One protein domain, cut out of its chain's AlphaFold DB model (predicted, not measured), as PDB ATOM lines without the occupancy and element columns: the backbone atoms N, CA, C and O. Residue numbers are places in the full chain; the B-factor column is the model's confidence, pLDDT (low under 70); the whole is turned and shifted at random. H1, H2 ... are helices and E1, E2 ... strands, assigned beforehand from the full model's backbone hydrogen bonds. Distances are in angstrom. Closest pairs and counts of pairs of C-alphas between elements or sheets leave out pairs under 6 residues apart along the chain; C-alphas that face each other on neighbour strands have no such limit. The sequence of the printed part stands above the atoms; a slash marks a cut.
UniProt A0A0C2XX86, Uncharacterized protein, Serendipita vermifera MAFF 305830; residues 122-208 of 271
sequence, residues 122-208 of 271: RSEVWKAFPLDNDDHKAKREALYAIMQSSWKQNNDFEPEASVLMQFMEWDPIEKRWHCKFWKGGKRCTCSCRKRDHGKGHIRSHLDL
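Overview. This is residues 122 to 208 of the 271 residues of an uncharacterized protein of Serendipita vermifera MAFF 305830 (UniProt A0A0C2XX86). A small hairpin of two strands, E1 and E2, has helix H5 packed on it and short H4 packed on H5; the pair H1 and H2, at a steep angle to each other, makes a second part, and short H3 follows at the end of H2. The turn of the strand hairpin and H3 lie at opposite ends of the longest axis, and the long stretch from E2 to H5 runs out to Gly 184 and folds back to pair with E2. The printed part has 87 residues with five named helices and two named strands, in the order H1 H2 H3 H4 E1 E2 H5; the sheet, E1 - E2, is antiparallel, and the class is mostly helix. It is compact, with a radius of gyration of the C-alphas of 12.7 A and spans of 38 by 30 by 21 A.

Along the chain. E1 is residues 168 to 171, 9.6 A long, and E2 is residues 176 to 179, 9.9 A. H5, residues 195 to 205, is 15.7 A long and ends with C-alpha 205 at (-19.286, 19.329, 23.491). H4 is residues 161 to 165, 6.1 A. H2, the longest helix, is residues 134 to 148, 21.1 A, with C-alpha 134 at (-37.003, 26.491, 14.918). H1 is residues 122 to 128, 10.3 A, beginning with C-alpha 122 at (-23.401, 34.088, 21.337). H3 is residues 150 to 154, 6.0 A.

Arrangement. E1 and E2 form a hairpin, antiparallel at 146 degrees between their directions; N 169 and O 178 are 2.8 A apart and N 171 and O 176 are 2.8 A apart, within hydrogen-bond range. Residues 177 to 178 of E2 also pair, antiparallel, with residues 191 to 192. The closest C-alphas of E2 and H5 are those of Trp 177 and Gly 198, 6.6 A apart; for E1 and H5 they are those of Met 168 and Gly 198, 7.2 A apart. H4 and H5 touch, closest at the C-alphas of Leu 164 and Lys 199, 6.4 A. H2 and H4 are near each other, with 6 pairs of C-alphas within 10 A. H1 touches H2, which meets it with residues 140 to 144 alone; the closest C-alphas are those of Val 125 and Arg 140, 5.8 A apart, at a steep tilt of 59 degrees, opposite ways. H2 and H3 are close but not clearly touching, with the C-alphas of Ile 146 and Lys 152 6.8 A apart. H3 and H4 are apart, as are H1 and H5. In H1, H2, H3, H4 and H5 every O i to N i+4 pair is within hydrogen-bond range.

Size, cuts and confidence. The two C-alphas farthest apart are those of Asn 154 and Ile 173, 39.3 A. The printed part has no cut. The link from E2 to H5, residues 180 to 194, is long; within it residues 182 to 183 pair, antiparallel, with residues 186 to 187. The mean pLDDT of the printed part is 94.8, and no printed residue is under 70.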
ATOM      1  N   ARG A 122     -22.276  34.532  22.182       92.12
ATOM      2  CA  ARG A 122     -23.401  34.088  21.337       92.12
ATOM      3  C   ARG A 122     -22.924  33.506  20.001       92.12
ATOM      4  O   ARG A 122     -23.558  32.595  19.481       92.12
ATOM      5  N   SER A 123     -21.794  33.983  19.478       94.44
ATOM      6  CA  SER A 123     -21.212  33.479  18.232       94.44
ATOM      7  C   SER A 123     -20.832  31.992  18.302       94.44
ATOM      8  O   SER A 123     -21.010  31.269  17.326       94.44
ATOM      9  N   GLU A 124     -20.369  31.500  19.454       94.00
ATOM     10  CA  GLU A 124     -19.998  30.090  19.638       94.00
ATOM     11  C   GLU A 124     -21.227  29.185  19.709       94.00
ATOM     12  O   GLU A 124     -21.242  28.119  19.095       94.00
ATOM     13  N   VAL A 125     -22.297  29.646  20.362       96.38
ATOM     14  CA  VAL A 125     -23.592  28.946  20.386       96.38
ATOM     15  C   VAL A 125     -24.148  28.771  18.969       96.38
ATOM     16  O   VAL A 125     -24.643  27.700  18.620       96.38
ATOM     17  N   TRP A 126     -24.007  29.789  18.117       97.19
ATOM     18  CA  TRP A 126     -24.400  29.703  16.709       97.19
ATOM     19  C   TRP A 126     -23.558  28.704  15.906       97.19
ATOM     20  O   TRP A 126     -24.105  28.009  15.055       97.19
ATOM     21  N   LYS A 127     -22.261  28.553  16.200       96.88
ATOM     22  CA  LYS A 127     -21.416  27.534  15.541       96.88
ATOM     23  C   LYS A 127     -21.875  26.107  15.855       96.88
ATOM     24  O   LYS A 127     -21.764  25.240  14.990       96.88
ATOM     25  N   ALA A 128     -22.395  25.868  17.061       97.06
ATOM     26  CA  ALA A 128     -22.908  24.563  17.480       97.06
ATOM     27  C   ALA A 128     -24.240  24.190  16.804       97.06
ATOM     28  O   ALA A 128     -24.511  23.004  16.613       97.06
ATOM     29  N   PHE A 129     -25.047  25.186  16.424       97.81
ATOM     30  CA  PHE A 129     -26.347  25.008  15.771       97.81
ATOM     31  C   PHE A 129     -26.559  26.100  14.704       97.81
ATOM     32  O   PHE A 129     -27.276  27.069  14.956       97.81
ATOM     33  N   PRO A 130     -25.973  25.958  13.499       97.81
ATOM     34  CA  PRO A 130     -25.872  27.050  12.522       97.81
ATOM     35  C   PRO A 130     -27.113  27.268  11.647       97.81
ATOM     36  O   PRO A 130     -27.288  28.358  11.117       97.81
ATOM     37  N   LEU A 131     -27.963  26.253  11.470       97.62
ATOM     38  CA  LEU A 131     -29.155  26.367  10.624       97.62
ATOM     39  C   LEU A 131     -30.181  27.349  11.206       97.62
ATOM     40  O   LEU A 131     -30.379  27.409  12.424       97.62
ATOM     41  N   ASP A 132     -30.852  28.087  10.327       97.38
ATOM     42  CA  ASP A 132     -31.915  29.022  10.693       97.38
ATOM     43  C   ASP A 132     -33.286  28.339  10.614       97.38
ATOM     44  O   ASP A 132     -34.051  28.502   9.669       97.38
ATOM     45  N   ASN A 133     -33.545  27.462  11.583       97.75
ATOM     46  CA  ASN A 133     -34.833  26.798  11.769       97.75
ATOM     47  C   ASN A 133     -35.202  26.757  13.260       97.75
ATOM     48  O   ASN A 133     -34.351  26.991  14.127       97.75
ATOM     49  N   ASP A 134     -36.467  26.451  13.554       97.94
ATOM     50  CA  ASP A 134     -37.003  26.491  14.918       97.94
ATOM     51  C   ASP A 134     -36.320  25.495  15.867       97.94
ATOM     52  O   ASP A 134     -36.041  25.844  17.016       97.94
ATOM     53  N   ASP A 135     -35.971  24.289  15.398       96.88
ATOM     54  CA  ASP A 135     -35.250  23.300  16.219       96.88
ATOM     55  C   ASP A 135     -33.887  23.852  16.648       96.88
ATOM     56  O   ASP A 135     -33.577  23.905  17.837       96.88
ATOM     57  N   HIS A 136     -33.093  24.350  15.699       97.75
ATOM     58  CA  HIS A 136     -31.800  24.952  15.994       97.75
ATOM     59  C   HIS A 136     -31.925  26.188  16.886       97.75
ATOM     60  O   HIS A 136     -31.102  26.360  17.784       97.75
ATOM     61  N   LYS A 137     -32.949  27.027  16.695       97.94
ATOM     62  CA  LYS A 137     -33.217  28.170  17.578       97.94
ATOM     63  C   LYS A 137     -33.445  27.711  19.020       97.94
ATOM     64  O   LYS A 137     -32.750  28.196  19.913       97.94
ATOM     65  N   ALA A 138     -34.309  26.719  19.230       97.75
ATOM     66  CA  ALA A 138     -34.551  26.141  20.549       97.75
ATOM     67  C   ALA A 138     -33.274  25.524  21.153       97.75
ATOM     68  O   ALA A 138     -32.990  25.713  22.336       97.75
ATOM     69  N   LYS A 139     -32.443  24.835  20.351       97.69
ATOM     70  CA  LYS A 139     -31.151  24.300  20.828       97.69
ATOM     71  C   LYS A 139     -30.153  25.393  21.188       97.69
ATOM     72  O   LYS A 139     -29.436  25.229  22.171       97.69
ATOM     73  N   ARG A 140     -30.105  26.504  20.444       97.75
ATOM     74  CA  ARG A 140     -29.259  27.660  20.780       97.75
ATOM     75  C   ARG A 140     -29.677  28.278  22.109       97.75
ATOM     76  O   ARG A 140     -28.813  28.523  22.945       97.75
ATOM     77  N   GLU A 141     -30.972  28.488  22.324       96.75
ATOM     78  CA  GLU A 141     -31.506  29.018  23.587       96.75
ATOM     79  C   GLU A 141     -31.183  28.088  24.763       96.75
ATOM     80  O   GLU A 141     -30.636  28.530  25.773       96.75
ATOM     81  N   ALA A 142     -31.417  26.785  24.596       96.06
ATOM     82  CA  ALA A 142     -31.115  25.787  25.613       96.06
ATOM     83  C   ALA A 142     -29.611  25.678  25.922       96.06
ATOM     84  O   ALA A 142     -29.213  25.618  27.087       96.06
ATOM     85  N   LEU A 143     -28.757  25.686  24.892       96.00
ATOM     86  CA  LEU A 143     -27.302  25.689  25.053       96.00
ATOM     87  C   LEU A 143     -26.840  26.958  25.776       96.00
ATOM     88  O   LEU A 143     -26.037  26.877  26.700       96.00
ATOM     89  N   TYR A 144     -27.365  28.120  25.393       94.88
ATOM     90  CA  TYR A 144     -27.034  29.387  26.038       94.88
ATOM     91  C   TYR A 144     -27.423  29.384  27.522       94.88
ATOM     92  O   TYR A 144     -26.595  29.730  28.361       94.88
ATOM     93  N   ALA A 145     -28.625  28.906  27.859       93.88
ATOM     94  CA  ALA A 145     -29.073  28.770  29.245       93.88
ATOM     95  C   ALA A 145     -28.151  27.850  30.067       93.88
ATOM     96  O   ALA A 145     -27.795  28.180  31.197       93.88
ATOM     97  N   ILE A 146     -27.698  26.730  29.489       93.19
ATOM     98  CA  ILE A 146     -26.718  25.837  30.125       93.19
ATOM     99  C   ILE A 146     -25.392  26.557  30.364       93.19
ATOM    100  O   ILE A 146     -24.866  26.510  31.474       93.19
ATOM    101  N   MET A 147     -24.858  27.249  29.357       92.12
ATOM    102  CA  MET A 147     -23.574  27.945  29.480       92.12
ATOM    103  C   MET A 147     -23.615  29.102  30.486       92.12
ATOM    104  O   MET A 147     -22.593  29.427  31.086       92.12
ATOM    105  N   GLN A 148     -24.786  29.707  30.697       91.44
ATOM    106  CA  GLN A 148     -24.997  30.770  31.685       91.44
ATOM    107  C   GLN A 148     -25.380  30.277  33.078       91.44
ATOM    108  O   GLN A 148     -25.421  31.071  34.015       91.44
ATOM    109  N   SER A 149     -25.672  28.990  33.231       91.38
ATOM    110  CA  SER A 149     -26.092  28.447  34.514       91.38
ATOM    111  C   SER A 149     -24.974  28.512  35.561       91.38
ATOM    112  O   SER A 149     -23.795  28.299  35.263       91.38
ATOM    113  N   SER A 150     -25.355  28.762  36.814       89.94
ATOM    114  CA  SER A 150     -24.419  28.798  37.944       89.94
ATOM    115  C   SER A 150     -23.689  27.469  38.125       89.94
ATOM    116  O   SER A 150     -22.486  27.456  38.364       89.94
ATOM    117  N   TRP A 151     -24.391  26.349  37.936       88.81
ATOM    118  CA  TRP A 151     -23.814  25.014  38.063       88.81
ATOM    119  C   TRP A 151     -22.693  24.786  37.039       88.81
ATOM    120  O   TRP A 151     -21.619  24.306  37.396       88.81
ATOM    121  N   LYS A 152     -22.855  25.234  35.785       89.94
ATOM    122  CA  LYS A 152     -21.789  25.146  34.774       89.94
ATOM    123  C   LYS A 152     -20.597  26.031  35.138       89.94
ATOM    124  O   LYS A 152     -19.459  25.592  34.976       89.94
ATOM    125  N   GLN A 153     -20.854  27.255  35.599       87.38
ATOM    126  CA  GLN A 153     -19.815  28.235  35.939       87.38
ATOM    127  C   GLN A 153     -18.986  27.807  37.150       87.38
ATOM    128  O   GLN A 153     -17.763  27.918  37.137       87.38
ATOM    129  N   ASN A 154     -19.641  27.254  38.166       84.69
ATOM    130  CA  ASN A 154     -18.977  26.756  39.367       84.69
ATOM    131  C   ASN A 154     -18.488  25.308  39.215       84.69
ATOM    132  O   ASN A 154     -17.748  24.812  40.061       84.69
ATOM    133  N   ASN A 155     -18.864  24.636  38.120       77.62
ATOM    134  CA  ASN A 155     -18.648  23.203  37.914       77.62
ATOM    135  C   ASN A 155     -19.253  22.353  39.051       77.62
ATOM    136  O   ASN A 155     -18.719  21.297  39.414       77.62
ATOM    137  N   ASP A 156     -20.358  22.864  39.597       80.00
ATOM    138  CA  ASP A 156     -21.204  22.234  40.599       80.00
ATOM    139  C   ASP A 156     -22.232  21.358  39.881       80.00
ATOM    140  O   ASP A 156     -22.607  21.677  38.760       80.00
ATOM    141  N   PHE A 157     -22.658  20.265  40.524       77.50
ATOM    142  CA  PHE A 157     -23.767  19.365  40.160       77.50
ATOM    143  C   PHE A 157     -24.149  19.257  38.671       77.50
ATOM    144  O   PHE A 157     -24.668  20.178  38.044       77.50
ATOM    145  N   GLU A 158     -24.005  18.054  38.114       81.62
ATOM    146  CA  GLU A 158     -24.470  17.777  36.756       81.62
ATOM    147  C   GLU A 158     -25.983  18.066  36.605       81.62
ATOM    148  O   GLU A 158     -26.759  17.677  37.483       81.62
ATOM    149  N   PRO A 159     -26.426  18.712  35.507       87.31
ATOM    150  CA  PRO A 159     -27.840  18.953  35.263       87.31
ATOM    151  C   PRO A 159     -28.591  17.634  35.092       87.31
ATOM    152  O   PRO A 159     -28.010  16.575  34.837       87.31
ATOM    153  N   GLU A 160     -29.919  17.713  35.165       91.94
ATOM    154  CA  GLU A 160     -30.762  16.554  34.915       91.94
ATOM    155  C   GLU A 160     -30.459  15.942  33.535       91.94
ATOM    156  O   GLU A 160     -30.224  16.636  32.540       91.94
ATOM    157  N   ALA A 161     -30.489  14.611  33.452       93.06
ATOM    158  CA  ALA A 161     -30.194  13.891  32.218       93.06
ATOM    159  C   ALA A 161     -31.091  14.322  31.043       93.06
ATOM    160  O   ALA A 161     -30.668  14.222  29.893       93.06
ATOM    161  N   SER A 162     -32.316  14.783  31.301       95.19
ATOM    162  CA  SER A 162     -33.233  15.341  30.297       95.19
ATOM    163  C   SER A 162     -32.615  16.541  29.557       95.19
ATOM    164  O   SER A 162     -32.608  16.568  28.325       95.19
ATOM    165  N   VAL A 163     -31.991  17.461  30.299       94.81
ATOM    166  CA  VAL A 163     -31.368  18.695  29.798       94.81
ATOM    167  C   VAL A 163     -30.198  18.398  28.865       94.81
ATOM    168  O   VAL A 163     -30.038  19.060  27.845       94.81
ATOM    169  N   LEU A 164     -29.379  17.386  29.159       95.25
ATOM    170  CA  LEU A 164     -28.289  16.997  28.254       95.25
ATOM    171  C   LEU A 164     -28.808  16.238  27.032       95.25
ATOM    172  O   LEU A 164     -28.332  16.426  25.913       95.25
ATOM    173  N   MET A 165     -29.801  15.375  27.235       97.31
ATOM    174  CA  MET A 165     -30.301  14.500  26.179       97.31
ATOM    175  C   MET A 165     -31.129  15.233  25.125       97.31
ATOM    176  O   MET A 165     -31.309  14.686  24.042       97.31
ATOM    177  N   GLN A 166     -31.552  16.478  25.363       97.44
ATOM    178  CA  GLN A 166     -32.191  17.298  24.329       97.44
ATOM    179  C   GLN A 166     -31.281  17.562  23.114       97.44
ATOM    180  O   GLN A 166     -31.785  17.901  22.046       97.44
ATOM    181  N   PHE A 167     -29.959  17.422  23.252       98.06
ATOM    182  CA  PHE A 167     -29.000  17.567  22.148       98.06
ATOM    183  C   PHE A 167     -28.696  16.249  21.426       98.06
ATOM    184  O   PHE A 167     -27.801  16.189  20.580       98.06
ATOM    185  N   MET A 168     -29.434  15.192  21.756       98.25
ATOM    186  CA  MET A 168     -29.373  13.896  21.100       98.25
ATOM    187  C   MET A 168     -30.739  13.569  20.488       98.25
ATOM    188  O   MET A 168     -31.779  14.054  20.926       98.25
ATOM    189  N   GLU A 169     -30.730  12.713  19.479       98.06
ATOM    190  CA  GLU A 169     -31.915  12.213  18.788       98.06
ATOM    191  C   GLU A 169     -31.918  10.696  18.838       98.06
ATOM    192  O   GLU A 169     -30.905  10.087  18.506       98.06
ATOM    193  N   TRP A 170     -33.014  10.077  19.266       98.06
ATOM    194  CA  TRP A 170     -33.141   8.627  19.175       98.06
ATOM    195  C   TRP A 170     -33.627   8.238  17.780       98.06
ATOM    196  O   TRP A 170     -34.719   8.632  17.379       98.06
ATOM    197  N   ASP A 171     -32.829   7.443  17.076       98.31
ATOM    198  CA  ASP A 171     -33.208   6.788  15.832       98.31
ATOM    199  C   ASP A 171     -33.762   5.383  16.151       98.31
ATOM    200  O   ASP A 171     -33.008   4.513  16.614       98.31
ATOM    201  N   PRO A 172     -35.068   5.131  15.934       97.94
ATOM    202  CA  PRO A 172     -35.681   3.838  16.222       97.94
ATOM    203  C   PRO A 172     -35.299   2.737  15.220       97.94
ATOM    204  O   PRO A 172     -35.401   1.560  15.571       97.94
ATOM    205  N   ILE A 173     -34.858   3.093  14.009       97.94
ATOM    206  CA  ILE A 173     -34.463   2.150  12.956       97.94
ATOM    207  C   ILE A 173     -33.073   1.607  13.278       97.94
ATOM    208  O   ILE A 173     -32.879   0.396  13.392       97.94
ATOM    209  N   GLU A 174     -32.112   2.503  13.507       97.94
ATOM    210  CA  GLU A 174     -30.746   2.110  13.869       97.94
ATOM    211  C   GLU A 174     -30.617   1.664  15.331       97.94
ATOM    212  O   GLU A 174     -29.619   1.038  15.710       97.94
ATOM    213  N   LYS A 175     -31.620   1.990  16.160       97.81
ATOM    214  CA  LYS A 175     -31.612   1.828  17.621       97.81
ATOM    215  C   LYS A 175     -30.396   2.518  18.242       97.81
ATOM    216  O   LYS A 175     -29.640   1.921  19.022       97.81
ATOM    217  N   ARG A 176     -30.173   3.777  17.855       98.44
ATOM    218  CA  ARG A 176     -29.016   4.586  18.267       98.44
ATOM    219  C   ARG A 176     -29.412   6.017  18.589       98.44
ATOM    220  O   ARG A 176     -30.334   6.580  18.022       98.44
ATOM    221  N   TRP A 177     -28.663   6.622  19.500       98.38
ATOM    222  CA  TRP A 177     -28.719   8.047  19.787       98.38
ATOM    223  C   TRP A 177     -27.725   8.792  18.897       98.38
ATOM    224  O   TRP A 177     -26.532   8.504  18.967       98.38
ATOM    225  N   HIS A 178     -28.185   9.771  18.124       98.44
ATOM    226  CA  HIS A 178     -27.368  10.610  17.247       98.44
ATOM    227  C   HIS A 178     -27.181  11.998  17.845       98.44
ATOM    228  O   HIS A 178     -28.135  12.624  18.308       98.44
ATOM    229  N   CYS A 179     -25.950  12.501  17.815       98.56
ATOM    230  CA  CYS A 179     -25.653  13.851  18.272       98.56
ATOM    231  C   CYS A 179     -26.252  14.910  17.321       98.56
ATOM    232  O   CYS A 179     -26.231  14.754  16.095       98.56
ATOM    233  N   LYS A 180     -26.798  15.999  17.879       98.31
ATOM    234  CA  LYS A 180     -27.316  17.148  17.110       98.31
ATOM    235  C   LYS A 180     -26.323  18.314  16.992       98.31
ATOM    236  O   LYS A 180     -26.584  19.235  16.226       98.31
ATOM    237  N   PHE A 181     -25.198  18.288  17.711       98.25
ATOM    238  CA  PHE A 181     -24.187  19.350  17.639       98.25
ATOM    239  C   PHE A 181     -23.538  19.449  16.259       98.25
ATOM    240  O   PHE A 181     -23.394  18.453  15.552       98.25
ATOM    241  N   TRP A 182     -23.062  20.645  15.924       98.00
ATOM    242  CA  TRP A 182     -22.213  20.906  14.770       98.00
ATOM    243  C   TRP A 182     -20.775  21.212  15.203       98.00
ATOM    244  O   TRP A 182     -20.541  21.939  16.166       98.00
ATOM    245  N   LYS A 183     -19.797  20.655  14.478       95.12
ATOM    246  CA  LYS A 183     -18.362  20.939  14.634       95.12
ATOM    247  C   LYS A 183     -17.753  21.145  13.248       95.12
ATOM    248  O   LYS A 183     -17.934  20.316  12.361       95.12
ATOM    249  N   GLY A 184     -17.052  22.262  13.048       93.56
ATOM    250  CA  GLY A 184     -16.395  22.566  11.768       93.56
ATOM    251  C   GLY A 184     -17.364  22.668  10.582       93.56
ATOM    252  O   GLY A 184     -17.056  22.185   9.497       93.56
ATOM    253  N   GLY A 185     -18.561  23.224  10.801       95.12
ATOM    254  CA  GLY A 185     -19.568  23.389   9.747       95.12
ATOM    255  C   GLY A 185     -20.257  22.093   9.304       95.12
ATOM    256  O   GLY A 185     -20.948  22.098   8.293       95.12
ATOM    257  N   LYS A 186     -20.099  20.988  10.045       97.56
ATOM    258  CA  LYS A 186     -20.795  19.717   9.793       97.56
ATOM    259  C   LYS A 186     -21.459  19.203  11.067       97.56
ATOM    260  O   LYS A 186     -20.953  19.439  12.165       97.56
ATOM    261  N   ARG A 187     -22.566  18.466  10.922       97.50
ATOM    262  CA  ARG A 187     -23.195  17.744  12.040       97.50
ATOM    263  C   ARG A 187     -22.215  16.711  12.604       97.50
ATOM    264  O   ARG A 187     -21.514  16.032  11.853       97.50
ATOM    265  N   CYS A 188     -22.171  16.596  13.926       98.25
ATOM    266  CA  CYS A 188     -21.390  15.591  14.627       98.25
ATOM    267  C   CYS A 188     -21.849  14.190  14.204       98.25
ATOM    268  O   CYS A 188     -23.034  13.868  14.255       98.25
ATOM    269  N   THR A 189     -20.902  13.348  13.794       97.62
ATOM    270  CA  THR A 189     -21.171  11.987  13.304       97.62
ATOM    271  C   THR A 189     -21.275  10.954  14.424       97.62
ATOM    272  O   THR A 189     -21.497   9.773  14.161       97.62
ATOM    273  N   CYS A 190     -21.095  11.365  15.683       97.94
ATOM    274  CA  CYS A 190     -21.133  10.448  16.808       97.94
ATOM    275  C   CYS A 190     -22.545   9.877  17.001       97.94
ATOM    276  O   CYS A 190     -23.521  10.621  17.143       97.94
ATOM    277  N   SER A 191     -22.624   8.546  17.059       97.75
ATOM    278  CA  SER A 191     -23.820   7.812  17.458       97.75
ATOM    279  C   SER A 191     -23.508   6.817  18.575       97.75
ATOM    280  O   SER A 191     -22.426   6.228  18.638       97.75
ATOM    281  N   CYS A 192     -24.450   6.643  19.499       97.50
ATOM    282  CA  CYS A 192     -24.284   5.842  20.708       97.50
ATOM    283  C   CYS A 192     -25.463   4.885  20.890       97.50
ATOM    284  O   CYS A 192     -26.614   5.297  20.829       97.50
ATOM    285  N   ARG A 193     -25.206   3.607  21.194       97.00
ATOM    286  CA  ARG A 193     -26.286   2.649  21.519       97.00
ATOM    287  C   ARG A 193     -26.916   2.919  22.889       97.00
ATOM    288  O   ARG A 193     -28.124   2.814  23.054       97.00
ATOM    289  N   LYS A 194     -26.087   3.255  23.883       96.50
ATOM    290  CA  LYS A 194     -26.517   3.481  25.268       96.50
ATOM    291  C   LYS A 194     -26.704   4.969  25.541       96.50
ATOM    292  O   LYS A 194     -25.855   5.778  25.165       96.50
ATOM    293  N   ARG A 195     -27.768   5.303  26.275       95.62
ATOM    294  CA  ARG A 195     -28.079   6.674  26.703       95.62
ATOM    295  C   ARG A 195     -26.937   7.304  27.509       95.62
ATOM    296  O   ARG A 195     -26.595   8.458  27.280       95.62
ATOM    297  N   ASP A 196     -26.296   6.539  28.394       94.31
ATOM    298  CA  ASP A 196     -25.186   7.036  29.220       94.31
ATOM    299  C   ASP A 196     -23.954   7.442  28.407       94.31
ATOM    300  O   ASP A 196     -23.328   8.458  28.708       94.31
ATOM    301  N   HIS A 197     -23.654   6.716  27.325       95.00
ATOM    302  CA  HIS A 197     -22.578   7.102  26.409       95.00
ATOM    303  C   HIS A 197     -22.927   8.400  25.668       95.00
ATOM    304  O   HIS A 197     -22.064   9.258  25.503       95.00
ATOM    305  N   GLY A 198     -24.201   8.571  25.290       95.94
ATOM    306  CA  GLY A 198     -24.711   9.822  24.729       95.94
ATOM    307  C   GLY A 198     -24.487  11.008  25.670       95.94
ATOM    308  O   GLY A 198     -23.936  12.019  25.246       95.94
ATOM    309  N   LYS A 199     -24.797  10.863  26.968       95.25
ATOM    310  CA  LYS A 199     -24.507  11.902  27.978       95.25
ATOM    311  C   LYS A 199     -23.018  12.237  28.039       95.25
ATOM    312  O   LYS A 199     -22.658  13.408  27.970       95.25
ATOM    313  N   GLY A 200     -22.154  11.222  28.126       94.75
ATOM    314  CA  GLY A 200     -20.701  11.423  28.129       94.75
ATOM    315  C   GLY A 200     -20.202  12.163  26.882       94.75
ATOM    316  O   GLY A 200     -19.348  13.042  26.990       94.75
ATOM    317  N   HIS A 201     -20.780  11.871  25.715       96.25
ATOM    318  CA  HIS A 201     -20.476  12.576  24.474       96.25
ATOM    319  C   HIS A 201     -20.944  14.041  24.498       96.25
ATOM    320  O   HIS A 201     -20.149  14.930  24.200       96.25
ATOM    321  N   ILE A 202     -22.182  14.327  24.915       96.81
ATOM    322  CA  ILE A 202     -22.676  15.710  25.027       96.81
ATOM    323  C   ILE A 202     -21.837  16.527  26.010       96.81
ATOM    324  O   ILE A 202     -21.489  17.667  25.712       96.81
ATOM    325  N   ARG A 203     -21.426  15.943  27.141       95.25
ATOM    326  CA  ARG A 203     -20.527  16.620  28.087       95.25
ATOM    327  C   ARG A 203     -19.227  17.078  27.433       95.25
ATOM    328  O   ARG A 203     -18.749  18.148  27.780       95.25
ATOM    329  N   SER A 204     -18.692  16.329  26.466       94.06
ATOM    330  CA  SER A 204     -17.492  16.752  25.731       94.06
ATOM    331  C   SER A 204     -17.726  17.945  24.798       94.06
ATOM    332  O   SER A 204     -16.818  18.738  24.614       94.06
ATOM    333  N   HIS A 205     -18.935  18.121  24.252       95.12
ATOM    334  CA  HIS A 205     -19.286  19.329  23.491       95.12
ATOM    335  C   HIS A 205     -19.454  20.564  24.381       95.12
ATOM    336  O   HIS A 205     -19.303  21.686  23.911       95.12
ATOM    337  N   LEU A 206     -19.808  20.345  25.645       93.06
ATOM    338  CA  LEU A 206     -20.059  21.391  26.629       93.06
ATOM    339  C   LEU A 206     -18.855  21.652  27.539       93.06
ATOM    340  O   LEU A 206     -18.996  22.399  28.505       93.06
ATOM    341  N   ASP A 207     -17.724  20.975  27.321       91.31
ATOM    342  CA  ASP A 207     -16.563  20.960  28.220       91.31
ATOM    343  C   ASP A 207     -16.951  20.733  29.692       91.31
ATOM    344  O   ASP A 207     -16.498  21.409  30.620       91.31
ATOM    345  N   LEU A 208     -17.891  19.814  29.918       90.25
ATOM    346  CA  LEU A 208     -18.338  19.402  31.242       90.25
ATOM    347  C   LEU A 208     -17.459  18.272  31.751       90.25
ATOM    348  O   LEU A 208     -17.428  17.186  31.175       90.25
TER     349      LEU A 208